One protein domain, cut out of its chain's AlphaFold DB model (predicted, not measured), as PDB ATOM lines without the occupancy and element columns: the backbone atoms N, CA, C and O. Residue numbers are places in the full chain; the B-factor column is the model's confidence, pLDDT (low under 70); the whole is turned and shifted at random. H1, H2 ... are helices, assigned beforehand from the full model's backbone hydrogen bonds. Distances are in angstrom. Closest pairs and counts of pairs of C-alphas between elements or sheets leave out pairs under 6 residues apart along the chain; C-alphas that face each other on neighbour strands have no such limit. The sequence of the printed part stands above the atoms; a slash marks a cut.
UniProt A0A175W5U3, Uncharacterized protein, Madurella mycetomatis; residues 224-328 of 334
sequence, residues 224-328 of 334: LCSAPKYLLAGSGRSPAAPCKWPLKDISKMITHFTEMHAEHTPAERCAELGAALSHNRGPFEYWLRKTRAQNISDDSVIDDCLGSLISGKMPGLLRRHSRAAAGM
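Overview. This is residues 224 to 328 of the 334 residues of an uncharacterized protein of Madurella mycetomatis (UniProt A0A175W5U3). A hairpin of two helices, H2 and H3, makes the core; H4 lies across one end of it, H5 packs on H3 at a steep angle, and short H7 packs on H2. H1 lies off beyond the other end, touching no helix, on a long loop. The printed part has 105 residues with seven named helices, H1 to H7 in chain order, and no named strand: all helix. It is compact, with a radius of gyration of the C-alphas of 13.8 A, and elongated, spanning 45 by 24 by 22 A.

Along the chain. Find C-alpha 228 at (-30.076, 14.964, -62.186), where H1 begins, residues 228 to 232. H2 is residues 250 to 259, 14.1 A long. From C-alpha 266 at (-17.400, 20.464, -52.409), H3 runs 20.1 A to residue 279. Next come H4, residues 281 to 291, 14.6 A; H5, residues 300 to 310, 15.1 A; H6, residues 316 to 319; and H7, residues 323 to 327, ending at C-alpha 327 (-9.327, 19.189, -50.177).

Arrangement. Start at H2, the hub, touching three helices. It forms a helical hairpin with H3, at a shallow tilt of 13 degrees, opposite ways; their closest C-alphas, Phe 257 and Arg 269, are 5.6 A apart. H2 and H4 only just touch, with 3 pairs of C-alphas within 8 A, the closest Ile 250 and Phe 284 at 6.3 A, about perpendicular at 84 degrees. H2 touches H7, closest at the C-alphas of Thr 258 and Ala 325, 5.6 A. H3 touches H5 at a steep tilt of 46 degrees, opposite ways, closest at the C-alphas of Ala 271 and Ile 310, 4.2 A. H6 and H7 touch only at the corner, and only just, with 3 pairs within 8 A; the closest C-alphas are Arg 319 and Ala 325, 4.9 A. In H1 to H5 every O i to N i+4 pair is within hydrogen-bond range; in H7 0 of 1 is, beside 2 of 2 O i to N i+3 pairs, and H6 is too short for an i+4 pair.

Size, cuts and confidence. The C-alphas farthest apart, Gly 234 and Ser 297, are 45.3 A apart. The printed part has no cut; the link from H1 to H2, 17 residues, is long. Residue 244 in it is under 70 in pLDDT, while the mean of the printed part is 87.5.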
ATOM      1  N   LEU A 224     -27.364  12.856 -53.787       94.36
ATOM      2  CA  LEU A 224     -26.471  13.206 -54.900       94.36
ATOM      3  C   LEU A 224     -26.370  12.070 -55.927       94.36
ATOM      4  O   LEU A 224     -26.394  12.322 -57.124       94.36
ATOM      5  N   CYS A 225     -26.381  10.808 -55.484       92.05
ATOM      6  CA  CYS A 225     -26.441   9.643 -56.377       92.05
ATOM      7  C   CYS A 225     -27.716   9.595 -57.232       92.05
ATOM      8  O   CYS A 225     -27.717   8.991 -58.302       92.05
ATOM      9  N   SER A 226     -28.810  10.197 -56.769       89.92
ATOM     10  CA  SER A 226     -30.067  10.301 -57.518       89.92
ATOM     11  C   SER A 226     -30.262  11.662 -58.189       89.92
ATOM     12  O   SER A 226     -31.268  11.869 -58.863       89.92
ATOM     13  N   ALA A 227     -29.337  12.606 -57.997       92.61
ATOM     14  CA  ALA A 227     -29.505  13.955 -58.505       92.61
ATOM     15  C   ALA A 227     -29.394  13.973 -60.040       92.61
ATOM     16  O   ALA A 227     -28.526  13.296 -60.602       92.61
ATOM     17  N   PRO A 228     -30.187  14.809 -60.737       92.17
ATOM     18  CA  PRO A 228     -30.076  14.964 -62.186       92.17
ATOM     19  C   PRO A 228     -28.655  15.323 -62.633       92.17
ATOM     20  O   PRO A 228     -28.183  14.815 -63.643       92.17
ATOM     21  N   LYS A 229     -27.941  16.134 -61.840       92.08
ATOM     22  CA  LYS A 229     -26.546  16.524 -62.093       92.08
ATOM     23  C   LYS A 229     -25.621  15.310 -62.237       92.08
ATOM     24  O   LYS A 229     -24.832  15.255 -63.173       92.08
ATOM     25  N   TYR A 230     -25.765  14.327 -61.350       91.73
ATOM     26  CA  TYR A 230     -25.011  13.077 -61.387       91.73
ATOM     27  C   TYR A 230     -25.446  12.167 -62.537       91.73
ATOM     28  O   TYR A 230     -24.604  11.636 -63.261       91.73
ATOM     29  N   LEU A 231     -26.756  12.023 -62.762       89.04
ATOM     30  CA  LEU A 231     -27.280  11.175 -63.839       89.04
ATOM     31  C   LEU A 231     -26.891  11.689 -65.236       89.04
ATOM     32  O   LEU A 231     -26.641  10.889 -66.136       89.04
ATOM     33  N   LEU A 232     -26.790  13.010 -65.405       90.77
ATOM     34  CA  LEU A 232     -26.428  13.665 -66.665       90.77
ATOM     35  C   LEU A 232     -24.911  13.801 -66.882       90.77
ATOM     36  O   LEU A 232     -24.494  14.098 -67.998       90.77
ATOM     37  N   ALA A 233     -24.072  13.549 -65.869       88.31
ATOM     38  CA  ALA A 233     -22.612  13.692 -65.969       88.31
ATOM     39  C   ALA A 233     -21.935  12.657 -66.899       88.31
ATOM     40  O   ALA A 233     -20.753  12.782 -67.224       88.31
ATOM     41  N   GLY A 234     -22.661  11.626 -67.347       85.76
ATOM     42  CA  GLY A 234     -22.165  10.662 -68.331       85.76
ATOM     43  C   GLY A 234     -21.094   9.715 -67.773       85.76
ATOM     44  O   GLY A 234     -21.301   9.083 -66.734       85.76
ATOM     45  N   SER A 235     -19.981   9.555 -68.497       82.87
ATOM     46  CA  SER A 235     -18.888   8.618 -68.177       82.87
ATOM     47  C   SER A 235     -17.921   9.118 -67.099       82.87
ATOM     48  O   SER A 235     -17.204   8.308 -66.523       82.87
ATOM     49  N   GLY A 236     -17.918  10.420 -66.793       80.16
ATOM     50  CA  GLY A 236     -17.066  11.023 -65.759       80.16
ATOM     51  C   GLY A 236     -17.621  10.924 -64.336       80.16
ATOM     52  O   GLY A 236     -17.045  11.502 -63.415       80.16
ATOM     53  N   ARG A 237     -18.751  10.233 -64.142       81.80
ATOM     54  CA  ARG A 237     -19.412  10.130 -62.839       81.80
ATOM     55  C   ARG A 237     -18.621   9.243 -61.876       81.80
ATOM     56  O   ARG A 237     -18.188   8.143 -62.224       81.80
ATOM     57  N   SER A 238     -18.485   9.713 -60.643       80.85
ATOM     58  CA  SER A 238     -17.960   8.932 -59.526       80.85
ATOM     59  C   SER A 238     -18.971   9.007 -58.381       80.85
ATOM     60  O   SER A 238     -19.335  10.119 -58.009       80.85
ATOM     61  N   PRO A 239     -19.450   7.887 -57.814       82.29
ATOM     62  CA  PRO A 239     -19.127   6.515 -58.206       82.29
ATOM     63  C   PRO A 239     -19.605   6.183 -59.631       82.29
ATOM     64  O   PRO A 239     -20.464   6.856 -60.180       82.29
ATOM     65  N   ALA A 240     -19.063   5.131 -60.252       79.78
ATOM     66  CA  ALA A 240     -19.480   4.718 -61.602       79.78
ATOM     67  C   ALA A 240     -20.949   4.248 -61.660       79.78
ATOM     68  O   ALA A 240     -21.607   4.301 -62.706       79.78
ATOM     69  N   ALA A 241     -21.473   3.779 -60.529       75.78
ATOM     70  CA  ALA A 241     -22.864   3.409 -60.352       75.78
ATOM     71  C   ALA A 241     -23.405   4.112 -59.103       75.78
ATOM     72  O   ALA A 241     -22.705   4.123 -58.086       75.78
ATOM     73  N   PRO A 242     -24.632   4.670 -59.155       77.61
ATOM     74  CA  PRO A 242     -25.252   5.240 -57.970       77.61
ATOM     75  C   PRO A 242     -25.256   4.214 -56.846       77.61
ATOM     76  O   PRO A 242     -25.370   3.008 -57.097       77.61
ATOM     77  N   CYS A 243     -25.127   4.687 -55.608       76.10
ATOM     78  CA  CYS A 243     -25.194   3.813 -54.452       76.10
ATOM     79  C   CYS A 243     -26.572   3.125 -54.439       76.10
ATOM     80  O   CYS A 243     -27.574   3.729 -54.064       76.10
ATOM     81  N   LYS A 244     -26.635   1.871 -54.917       67.07
ATOM     82  CA  LYS A 244     -27.880   1.082 -54.991       67.07
ATOM     83  C   LYS A 244     -28.464   0.819 -53.609       67.07
ATOM     84  O   LYS A 244     -29.659   0.586 -53.474       67.07
ATOM     85  N   TRP A 245     -27.596   0.824 -52.604       73.47
ATOM     86  CA  TRP A 245     -27.930   0.503 -51.235       73.47
ATOM     87  C   TRP A 245     -27.697   1.711 -50.336       73.47
ATOM     88  O   TRP A 245     -26.792   2.502 -50.587       73.47
ATOM     89  N   PRO A 246     -28.483   1.844 -49.267       76.47
ATOM     90  CA  PRO A 246     -28.238   2.842 -48.243       76.47
ATOM     91  C   PRO A 246     -26.844   2.635 -47.637       76.47
ATOM     92  O   PRO A 246     -26.423   1.505 -47.369       76.47
ATOM     93  N   LEU A 247     -26.120   3.733 -47.439       77.30
ATOM     94  CA  LEU A 247     -24.817   3.740 -46.789       77.30
ATOM     95  C   LEU A 247     -25.027   3.359 -45.328       77.30
ATOM     96  O   LEU A 247     -25.776   4.043 -44.642       77.30
ATOM     97  N   LYS A 248     -24.401   2.250 -44.910       81.96
ATOM     98  CA  LYS A 248     -24.575   1.643 -43.582       81.96
ATOM     99  C   LYS A 248     -23.510   2.041 -42.552       81.96
ATOM    100  O   LYS A 248     -23.663   1.767 -41.378       81.96
ATOM    101  N   ASP A 249     -22.376   2.589 -42.969       85.66
ATOM    102  CA  ASP A 249     -21.220   2.821 -42.090       85.66
ATOM    103  C   ASP A 249     -20.794   4.281 -42.198       85.66
ATOM    104  O   ASP A 249     -20.575   4.768 -43.309       85.66
ATOM    105  N   ILE A 250     -20.642   4.959 -41.057       88.08
ATOM    106  CA  ILE A 250     -20.217   6.363 -40.967       88.08
ATOM    107  C   ILE A 250     -18.900   6.598 -41.712       88.08
ATOM    108  O   ILE A 250     -18.769   7.577 -42.445       88.08
ATOM    109  N   SER A 251     -17.945   5.671 -41.609       86.48
ATOM    110  CA  SER A 251     -16.666   5.773 -42.321       86.48
ATOM    111  C   SER A 251     -16.887   5.758 -43.835       86.48
ATOM    112  O   SER A 251     -16.315   6.571 -44.554       86.48
ATOM    113  N   LYS A 252     -17.772   4.873 -44.318       87.92
ATOM    114  CA  LYS A 252     -18.126   4.783 -45.742       87.92
ATOM    115  C   LYS A 252     -18.925   5.991 -46.207       87.92
ATOM    116  O   LYS A 252     -18.723   6.420 -47.335       87.92
ATOM    117  N   MET A 253     -19.801   6.541 -45.364       90.13
ATOM    118  CA  MET A 253     -20.515   7.782 -45.658       90.13
ATOM    119  C   MET A 253     -19.523   8.918 -45.884       90.13
ATOM    120  O   MET A 253     -19.546   9.533 -46.945       90.13
ATOM    121  N   ILE A 254     -18.601   9.138 -44.944       89.78
ATOM    122  CA  ILE A 254     -17.582  10.187 -45.065       89.78
ATOM    123  C   ILE A 254     -16.779   9.998 -46.356       89.78
ATOM    124  O   ILE A 254     -16.731  10.920 -47.165       89.78
ATOM    125  N   THR A 255     -16.225   8.804 -46.600       88.77
ATOM    126  CA  THR A 255     -15.453   8.519 -47.823       88.77
ATOM    127  C   THR A 255     -16.273   8.749 -49.093       88.77
ATOM    128  O   THR A 255     -15.795   9.414 -50.011       88.77
ATOM    129  N   HIS A 256     -17.518   8.267 -49.136       90.59
ATOM    130  CA  HIS A 256     -18.411   8.435 -50.281       90.59
ATOM    131  C   HIS A 256     -18.612   9.914 -50.628       90.59
ATOM    132  O   HIS A 256     -18.431  10.299 -51.779       90.59
ATOM    133  N   PHE A 257     -18.907  10.766 -49.645       91.65
ATOM    134  CA  PHE A 257     -19.143  12.187 -49.900       91.65
ATOM    135  C   PHE A 257     -17.862  12.999 -50.131       91.65
ATOM    136  O   PHE A 257     -17.913  14.018 -50.812       91.65
ATOM    137  N   THR A 258     -16.707  12.588 -49.600       88.86
ATOM    138  CA  THR A 258     -15.456  13.348 -49.792       88.86
ATOM    139  C   THR A 258     -14.724  13.002 -51.085       88.86
ATOM    140  O   THR A 258     -14.122  13.883 -51.700       88.86
ATOM    141  N   GLU A 259     -14.765  11.741 -51.515       87.04
ATOM    142  CA  GLU A 259     -14.015  11.270 -52.692       87.04
ATOM    143  C   GLU A 259     -14.862  11.208 -53.956       87.04
ATOM    144  O   GLU A 259     -14.345  11.375 -55.059       87.04
ATOM    145  N   MET A 260     -16.161  10.972 -53.804       85.71
ATOM    146  CA  MET A 260     -17.062  10.803 -54.934       85.71
ATOM    147  C   MET A 260     -17.863  12.084 -55.175       85.71
ATOM    148  O   MET A 260     -17.679  13.090 -54.489       85.71
ATOM    149  N   HIS A 261     -18.731  12.065 -56.177       88.19
ATOM    150  CA  HIS A 261     -19.549  13.189 -56.612       88.19
ATOM    151  C   HIS A 261     -18.749  14.384 -57.148       88.19
ATOM    152  O   HIS A 261     -18.993  15.526 -56.769       88.19
ATOM    153  N   ALA A 262     -17.778  14.138 -58.032       88.30
ATOM    154  CA  ALA A 262     -16.939  15.190 -58.621       88.30
ATOM    155  C   ALA A 262     -17.741  16.235 -59.423       88.30
ATOM    156  O   ALA A 262     -17.314  17.378 -59.570       88.30
ATOM    157  N   GLU A 263     -18.921  15.861 -59.912       90.10
ATOM    158  CA  GLU A 263     -19.883  16.758 -60.545       90.10
ATOM    159  C   GLU A 263     -20.538  17.739 -59.560       90.10
ATOM    160  O   GLU A 263     -21.023  18.798 -59.962       90.10
ATOM    161  N   HIS A 264     -20.564  17.414 -58.268       93.60
ATOM    162  CA  HIS A 264     -21.100  18.267 -57.217       93.60
ATOM    163  C   HIS A 264     -20.020  19.163 -56.625       93.60
ATOM    164  O   HIS A 264     -18.848  18.799 -56.514       93.60
ATOM    165  N   THR A 265     -20.418  20.370 -56.221       93.64
ATOM    166  CA  THR A 265     -19.453  21.260 -55.572       93.64
ATOM    167  C   THR A 265     -19.040  20.664 -54.220       93.64
ATOM    168  O   THR A 265     -19.838  19.991 -53.562       93.64
ATOM    169  N   PRO A 266     -17.805  20.899 -53.744       93.70
ATOM    170  CA  PRO A 266     -17.400  20.464 -52.409       93.70
ATOM    171  C   PRO A 266     -18.361  20.920 -51.298       93.70
ATOM    172  O   PRO A 266     -18.587  20.176 -50.348       93.70
ATOM    173  N   ALA A 267     -18.968  22.102 -51.440       94.32
ATOM    174  CA  ALA A 267     -19.955  22.611 -50.495       94.32
ATOM    175  C   ALA A 267     -21.261  21.795 -50.501       94.32
ATOM    176  O   ALA A 267     -21.740  21.425 -49.433       94.32
ATOM    177  N   GLU A 268     -21.793  21.445 -51.680       95.35
ATOM    178  CA  GLU A 268     -22.963  20.556 -51.818       95.35
ATOM    179  C   GLU A 268     -22.713  19.196 -51.150       95.35
ATOM    180  O   GLU A 268     -23.561  18.687 -50.419       95.35
ATOM    181  N   ARG A 269     -21.518  18.628 -51.359       95.05
ATOM    182  CA  ARG A 269     -21.118  17.343 -50.767       95.05
ATOM    183  C   ARG A 269     -21.029  17.403 -49.242       95.05
ATOM    184  O   ARG A 269     -21.509  16.492 -48.573       95.05
ATOM    185  N   CYS A 270     -20.461  18.478 -48.689       95.49
ATOM    186  CA  CYS A 270     -20.441  18.715 -47.242       95.49
ATOM    187  C   CYS A 270     -21.854  18.861 -46.666       95.49
ATOM    188  O   CYS A 270     -22.146  18.250 -45.641       95.49
ATOM    189  N   ALA A 271     -22.723  19.630 -47.327       96.15
ATOM    190  CA  ALA A 271     -24.091  19.855 -46.867       96.15
ATOM    191  C   ALA A 271     -24.899  18.550 -46.831       96.15
ATOM    192  O   ALA A 271     -25.578  18.268 -45.842       96.15
ATOM    193  N   GLU A 272     -24.770  17.714 -47.866       95.60
ATOM    194  CA  GLU A 272     -25.413  16.399 -47.893       95.60
ATOM    195  C   GLU A 272     -24.844  15.457 -46.826       95.60
ATOM    196  O   GLU A 272     -25.613  14.791 -46.136       95.60
ATOM    197  N   LEU A 273     -23.519  15.429 -46.641       94.99
ATOM    198  CA  LEU A 273     -22.893  14.664 -45.561       94.99
ATOM    199  C   LEU A 273     -23.403  15.126 -44.188       94.99
ATOM    200  O   LEU A 273     -23.695  14.291 -43.339       94.99
ATOM    201  N   GLY A 274     -23.549  16.437 -43.978       96.15
ATOM    202  CA  GLY A 274     -24.100  17.011 -42.752       96.15
ATOM    203  C   GLY A 274     -25.527  16.548 -42.480       96.15
ATOM    204  O   GLY A 274     -25.811  16.074 -41.384       96.15
ATOM    205  N   ALA A 275     -26.399  16.598 -43.490       95.99
ATOM    206  CA  ALA A 275     -27.761  16.072 -43.381       95.99
ATOM    207  C   ALA A 275     -27.766  14.567 -43.065       95.99
ATOM    208  O   ALA A 275     -28.501  14.109 -42.190       95.99
ATOM    209  N   ALA A 276     -26.892  13.808 -43.729       94.78
ATOM    210  CA  ALA A 276     -26.779  12.373 -43.550       94.78
ATOM    211  C   ALA A 276     -26.300  11.984 -42.143       94.78
ATOM    212  O   ALA A 276     -26.843  11.061 -41.536       94.78
ATOM    213  N   LEU A 277     -25.296  12.685 -41.609       94.61
ATOM    214  CA  LEU A 277     -24.784  12.466 -40.255       94.61
ATOM    215  C   LEU A 277     -25.746  12.989 -39.186       94.61
ATOM    216  O   LEU A 277     -25.883  12.355 -38.147       94.61
ATOM    217  N   SER A 278     -26.460  14.085 -39.451       94.46
ATOM    218  CA  SER A 278     -27.499  14.607 -38.557       94.46
ATOM    219  C   SER A 278     -28.649  13.610 -38.396       94.46
ATOM    220  O   SER A 278     -29.068  13.335 -37.274       94.46
ATOM    221  N   HIS A 279     -29.088  12.981 -39.491       93.16
ATOM    222  CA  HIS A 279     -30.074  11.898 -39.436       93.16
ATOM    223  C   HIS A 279     -29.557  10.647 -38.711       93.16
ATOM    224  O   HIS A 279     -30.335   9.862 -38.182       93.16
ATOM    225  N   ASN A 280     -28.239  10.455 -38.677       91.06
ATOM    226  CA  ASN A 280     -27.582   9.324 -38.029       91.06
ATOM    227  C   ASN A 280     -26.775   9.767 -36.803       91.06
ATOM    228  O   ASN A 280     -25.662   9.277 -36.594       91.06
ATOM    229  N   ARG A 281     -27.326  10.689 -35.996       90.83
ATOM    230  CA  ARG A 281     -26.606  11.316 -34.876       90.83
ATOM    231  C   ARG A 281     -26.029  10.286 -33.904       90.83
ATOM    232  O   ARG A 281     -24.838  10.343 -33.633       90.83
ATOM    233  N   GLY A 282     -26.824   9.309 -33.463       89.25
ATOM    234  CA  GLY A 282     -26.373   8.263 -32.532       89.25
ATOM    235  C   GLY A 282     -25.173   7.453 -33.056       89.25
ATOM    236  O   GLY A 282     -24.116   7.455 -32.422       89.25
ATOM    237  N   PRO A 283     -25.270   6.803 -34.235       89.68
ATOM    238  CA  PRO A 283     -24.133   6.109 -34.843       89.68
ATOM    239  C   PRO A 283     -22.914   7.007 -35.103       89.68
ATOM    240  O   PRO A 283     -21.778   6.553 -34.959       89.68
ATOM    241  N   PHE A 284     -23.127   8.274 -35.474       90.72
ATOM    242  CA  PHE A 284     -22.050   9.239 -35.698       90.72
ATOM    243  C   PHE A 284     -21.309   9.602 -34.405       90.72
ATOM    244  O   PHE A 284     -20.080   9.539 -34.358       90.72
ATOM    245  N   GLU A 285     -22.048   9.924 -33.348       89.88
ATOM    246  CA  GLU A 285     -21.527  10.211 -32.013       89.88
ATOM    247  C   GLU A 285     -20.745   9.020 -31.456       89.88
ATOM    248  O   GLU A 285     -19.598   9.163 -31.019       89.88
ATOM    249  N   TYR A 286     -21.316   7.821 -31.573       87.95
ATOM    250  CA  TYR A 286     -20.650   6.581 -31.197       87.95
ATOM    251  C   TYR A 286     -19.338   6.376 -31.973       87.95
ATOM    252  O   TYR A 286     -18.300   6.050 -31.387       87.95
ATOM    253  N   TRP A 287     -19.355   6.583 -33.294       87.74
ATOM    254  CA  TRP A 287     -18.168   6.457 -34.144       87.74
ATOM    255  C   TRP A 287     -17.066   7.447 -33.741       87.74
ATOM    256  O   TRP A 287     -15.895   7.065 -33.644       87.74
ATOM    257  N   LEU A 288     -17.427   8.697 -33.446       86.39
ATOM    258  CA  LEU A 288     -16.478   9.714 -33.000       86.39
ATOM    259  C   LEU A 288     -15.842   9.369 -31.652       86.39
ATOM    260  O   LEU A 288     -14.612   9.325 -31.548       86.39
ATOM    261  N   ARG A 289     -16.663   9.083 -30.637       85.46
ATOM    262  CA  ARG A 289     -16.174   8.807 -29.279       85.46
ATOM    263  C   ARG A 289     -15.391   7.503 -29.204       85.46
ATOM    264  O   ARG A 289     -14.296   7.470 -28.652       85.46
ATOM    265  N   LYS A 290     -15.923   6.421 -29.781       79.32
ATOM    266  CA  LYS A 290     -15.394   5.065 -29.568       79.32
ATOM    267  C   LYS A 290     -14.449   4.609 -30.670       79.32
ATOM    268  O   LYS A 290     -13.367   4.113 -30.378       79.32
ATOM    269  N   THR A 291     -14.818   4.773 -31.942       71.87
ATOM    270  CA  THR A 291     -13.996   4.269 -33.061       71.87
ATOM    271  C   THR A 291     -12.773   5.139 -33.325       71.87
ATOM    272  O   THR A 291     -11.730   4.628 -33.736       71.87
ATOM    273  N   ARG A 292     -12.880   6.451 -33.104       73.71
ATOM    274  CA  ARG A 292     -11.757   7.386 -33.259       73.71
ATOM    275  C   ARG A 292     -11.097   7.787 -31.946       73.71
ATOM    276  O   ARG A 292     -10.144   8.566 -31.995       73.71
ATOM    277  N   ALA A 293     -11.578   7.235 -30.826       72.59
ATOM    278  CA  ALA A 293     -11.088   7.506 -29.475       72.59
ATOM    279  C   ALA A 293     -10.918   9.012 -29.208       72.59
ATOM    280  O   ALA A 293      -9.963   9.436 -28.559       72.59
ATOM    281  N   GLN A 294     -11.803   9.839 -29.777       73.36
ATOM    282  CA  GLN A 294     -11.769  11.271 -29.527       73.36
ATOM    283  C   GLN A 294     -12.410  11.510 -28.165       73.36
ATOM    284  O   GLN A 294     -13.556  11.118 -27.940       73.36
ATOM    285  N   ASN A 295     -11.671  12.150 -27.261       75.30
ATOM    286  CA  ASN A 295     -12.161  12.500 -25.933       75.30
ATOM    287  C   ASN A 295     -13.091  13.725 -26.025       75.30
ATOM    288  O   ASN A 295     -12.745  14.826 -25.609       75.30
ATOM    289  N   ILE A 296     -14.235  13.535 -26.686       78.15
ATOM    290  CA  ILE A 296     -15.281  14.542 -26.868       78.15
ATOM    291  C   ILE A 296     -16.313  14.293 -25.774       78.15
ATOM    292  O   ILE A 296     -17.231  13.484 -25.937       78.15
ATOM    293  N   SER A 297     -16.114  14.951 -24.638       76.75
ATOM    294  CA  SER A 297     -17.061  14.930 -23.522       76.75
ATOM    295  C   SER A 297     -18.279  15.819 -23.770       76.75
ATOM    296  O   SER A 297     -19.325  15.570 -23.187       76.75
ATOM    297  N   ASP A 298     -18.144  16.840 -24.618       83.79
ATOM    298  CA  ASP A 298     -19.187  17.838 -24.854       83.79
ATOM    299  C   ASP A 298     -19.955  17.563 -26.155       83.79
ATOM    300  O   ASP A 298     -19.369  17.487 -27.239       83.79
ATOM    301  N   ASP A 299     -21.277  17.423 -26.041       86.39
ATOM    302  CA  ASP A 299     -22.196  17.237 -27.168       86.39
ATOM    303  C   ASP A 299     -22.202  18.452 -28.109       86.39
ATOM    304  O   ASP A 299     -22.451  18.296 -29.309       86.39
ATOM    305  N   SER A 300     -21.855  19.645 -27.602       90.14
ATOM    306  CA  SER A 300     -21.802  20.886 -28.388       90.14
ATOM    307  C   SER A 300     -20.848  20.785 -29.583       90.14
ATOM    308  O   SER A 300     -21.157  21.256 -30.676       90.14
ATOM    309  N   VAL A 301     -19.731  20.066 -29.427       90.37
ATOM    310  CA  VAL A 301     -18.729  19.859 -30.484       90.37
ATOM    311  C   VAL A 301     -19.316  19.064 -31.651       90.37
ATOM    312  O   VAL A 301     -18.953  19.283 -32.810       90.37
ATOM    313  N   ILE A 302     -20.221  18.125 -31.363       92.08
ATOM    314  CA  ILE A 302     -20.904  17.329 -32.387       92.08
ATOM    315  C   ILE A 302     -21.895  18.215 -33.139       92.08
ATOM    316  O   ILE A 302     -21.913  18.187 -34.371       92.08
ATOM    317  N   ASP A 303     -22.665  19.032 -32.423       94.95
ATOM    318  CA  ASP A 303     -23.609  19.973 -33.030       94.95
ATOM    319  C   ASP A 303     -22.892  21.029 -33.892       94.95
ATOM    320  O   ASP A 303     -23.309  21.276 -35.024       94.95
ATOM    321  N   ASP A 304     -21.753  21.559 -33.444       94.34
ATOM    322  CA  ASP A 304     -20.920  22.493 -34.214       94.34
ATOM    323  C   ASP A 304     -20.320  21.847 -35.472       94.34
ATOM    324  O   ASP A 304     -20.246  22.458 -36.548       94.34
ATOM    325  N   CYS A 305     -19.909  20.581 -35.360       93.58
ATOM    326  CA  CYS A 305     -19.414  19.777 -36.473       93.58
ATOM    327  C   CYS A 305     -20.511  19.575 -37.531       93.58
ATOM    328  O   CYS A 305     -20.285  19.820 -38.722       93.58
ATOM    329  N   LEU A 306     -21.721  19.200 -37.101       95.88
ATOM    330  CA  LEU A 306     -22.884  19.039 -37.973       95.88
ATOM    331  C   LEU A 306     -23.321  20.376 -38.590       95.88
ATOM    332  O   LEU A 306     -23.546  20.442 -39.798       95.88
ATOM    333  N   GLY A 307     -23.374  21.451 -37.802       96.13
ATOM    334  CA  GLY A 307     -23.708  22.796 -38.272       96.13
ATOM    335  C   GLY A 307     -22.727  23.300 -39.332       96.13
ATOM    336  O   GLY A 307     -23.134  23.823 -40.373       96.13
ATOM    337  N   SER A 308     -21.428  23.057 -39.130       95.98
ATOM    338  CA  SER A 308     -20.391  23.370 -40.117       95.98
ATOM    339  C   SER A 308     -20.604  22.608 -41.426       95.98
ATOM    340  O   SER A 308     -20.588  23.227 -42.495       95.98
ATOM    341  N   LEU A 309     -20.878  21.301 -41.357       96.33
ATOM    342  CA  LEU A 309     -21.157  20.480 -42.537       96.33
ATOM    343  C   LEU A 309     -22.386  20.963 -43.300       96.33
ATOM    344  O   LEU A 309     -22.296  21.164 -44.509       96.33
ATOM    345  N   ILE A 310     -23.497  21.213 -42.603       95.95
ATOM    346  CA  ILE A 310     -24.744  21.718 -43.200       95.95
ATOM    347  C   ILE A 310     -24.512  23.077 -43.879       95.95
ATOM    348  O   ILE A 310     -25.066  23.332 -44.945       95.95
ATOM    349  N   SER A 311     -23.620  23.914 -43.336       96.02
ATOM    350  CA  SER A 311     -23.195  25.173 -43.971       96.02
ATOM    351  C   SER A 311     -22.301  24.994 -45.214       96.02
ATOM    352  O   SER A 311     -21.842  25.979 -45.799       96.02
ATOM    353  N   GLY A 312     -22.021  23.752 -45.616       95.32
ATOM    354  CA  GLY A 312     -21.182  23.407 -46.760       95.32
ATOM    355  C   GLY A 312     -19.681  23.433 -46.463       95.32
ATOM    356  O   GLY A 312     -18.877  23.524 -47.391       95.32
ATOM    357  N   LYS A 313     -19.274  23.369 -45.190       94.76
ATOM    358  CA  LYS A 313     -17.868  23.442 -44.769       94.76
ATOM    359  C   LYS A 313     -17.453  22.177 -44.032       94.76
ATOM    360  O   LYS A 313     -18.188  21.646 -43.212       94.76
ATOM    361  N   MET A 314     -16.247  21.705 -44.302       93.53
ATOM    362  CA  MET A 314     -15.676  20.547 -43.639       93.53
ATOM    363  C   MET A 314     -15.056  20.966 -42.296       93.53
ATOM    364  O   MET A 314     -14.092  21.744 -42.297       93.53
ATOM    365  N   PRO A 315     -15.562  20.451 -41.163       92.65
ATOM    366  CA  PRO A 315     -15.011  20.745 -39.850       92.65
ATOM    367  C   PRO A 315     -13.608  20.148 -39.700       92.65
ATOM    368  O   PRO A 315     -13.304  19.065 -40.217       92.65
ATOM    369  N   GLY A 316     -12.747  20.846 -38.956       88.26
ATOM    370  CA  GLY A 316     -11.359  20.434 -38.724       88.26
ATOM    371  C   GLY A 316     -11.248  19.034 -38.114       88.26
ATOM    372  O   GLY A 316     -10.358  18.266 -38.483       88.26
ATOM    373  N   LEU A 317     -12.204  18.669 -37.258       87.76
ATOM    374  CA  LEU A 317     -12.298  17.359 -36.623       87.76
ATOM    375  C   LEU A 317     -12.397  16.214 -37.649       87.76
ATOM    376  O   LEU A 317     -11.640  15.247 -37.573       87.76
ATOM    377  N   LEU A 318     -13.247  16.343 -38.674       88.46
ATOM    378  CA  LEU A 318     -13.390  15.314 -39.713       88.46
ATOM    379  C   LEU A 318     -12.223  15.292 -40.706       88.46
ATOM    380  O   LEU A 318     -11.866  14.217 -41.194       88.46
ATOM    381  N   ARG A 319     -11.567  16.436 -40.961       86.49
ATOM    382  CA  ARG A 319     -10.363  16.482 -41.818       86.49
ATOM    383  C   ARG A 319      -9.232  15.609 -41.287       86.49
ATOM    384  O   ARG A 319      -8.501  15.022 -42.076       86.49
ATOM    385  N   ARG A 320      -9.103  15.479 -39.963       82.85
ATOM    386  CA  ARG A 320      -8.086  14.611 -39.345       82.85
ATOM    387  C   ARG A 320      -8.362  13.123 -39.576       82.85
ATOM    388  O   ARG A 320      -7.437  12.320 -39.520       82.85
ATOM    389  N   HIS A 321      -9.613  12.750 -39.850       78.19
ATOM    390  CA  HIS A 321     -10.035  11.353 -39.981       78.19
ATOM    391  C   HIS A 321     -10.194  10.867 -41.425       78.19
ATOM    392  O   HIS A 321     -10.188   9.658 -41.648       78.19
ATOM    393  N   SER A 322     -10.312  11.771 -42.401       79.01
ATOM    394  CA  SER A 322     -10.378  11.432 -43.826       79.01
ATOM    395  C   SER A 322      -9.351  12.244 -44.607       79.01
ATOM    396  O   SER A 322      -9.453  13.465 -44.698       79.01
ATOM    397  N   ARG A 323      -8.370  11.574 -45.225       80.25
ATOM    398  CA  ARG A 323      -7.374  12.249 -46.080       80.25
ATOM    399  C   ARG A 323      -8.038  12.996 -47.238       80.25
ATOM    400  O   ARG A 323      -7.615  14.097 -47.569       80.25
ATOM    401  N   ALA A 324      -9.112  12.446 -47.799       77.97
ATOM    402  CA  ALA A 324      -9.877  13.087 -48.864       77.97
ATOM    403  C   ALA A 324     -10.576  14.381 -48.413       77.97
ATOM    404  O   ALA A 324     -10.733  15.314 -49.197       77.97
ATOM    405  N   ALA A 325     -10.921  14.490 -47.127       81.76
ATOM    406  CA  ALA A 325     -11.472  15.718 -46.564       81.76
ATOM    407  C   ALA A 325     -10.450  16.875 -46.534       81.76
ATOM    408  O   ALA A 325     -10.835  18.030 -46.343       81.76
ATOM    409  N   ALA A 326      -9.155  16.615 -46.764       79.83
ATOM    410  CA  ALA A 326      -8.136  17.658 -46.820       79.83
ATOM    411  C   ALA A 326      -8.391  18.691 -47.933       79.83
ATOM    412  O   ALA A 326      -8.061  19.857 -47.726       79.83
ATOM    413  N   GLY A 327      -9.004  18.295 -49.055       82.88
ATOM    414  CA  GLY A 327      -9.327  19.189 -50.177       82.88
ATOM    415  C   GLY A 327     -10.661  19.937 -50.053       82.88
ATOM    416  O   GLY A 327     -11.021  20.693 -50.952       82.88
ATOM    417  N   MET A 328     -11.419  19.719 -48.976       86.76
ATOM    418  CA  MET A 328     -12.761  20.282 -48.810       86.76
ATOM    419  C   MET A 328     -12.712  21.700 -48.204       86.76
ATOM    420  O   MET A 328     -11.793  22.007 -47.439       86.76
TER     421      MET A 328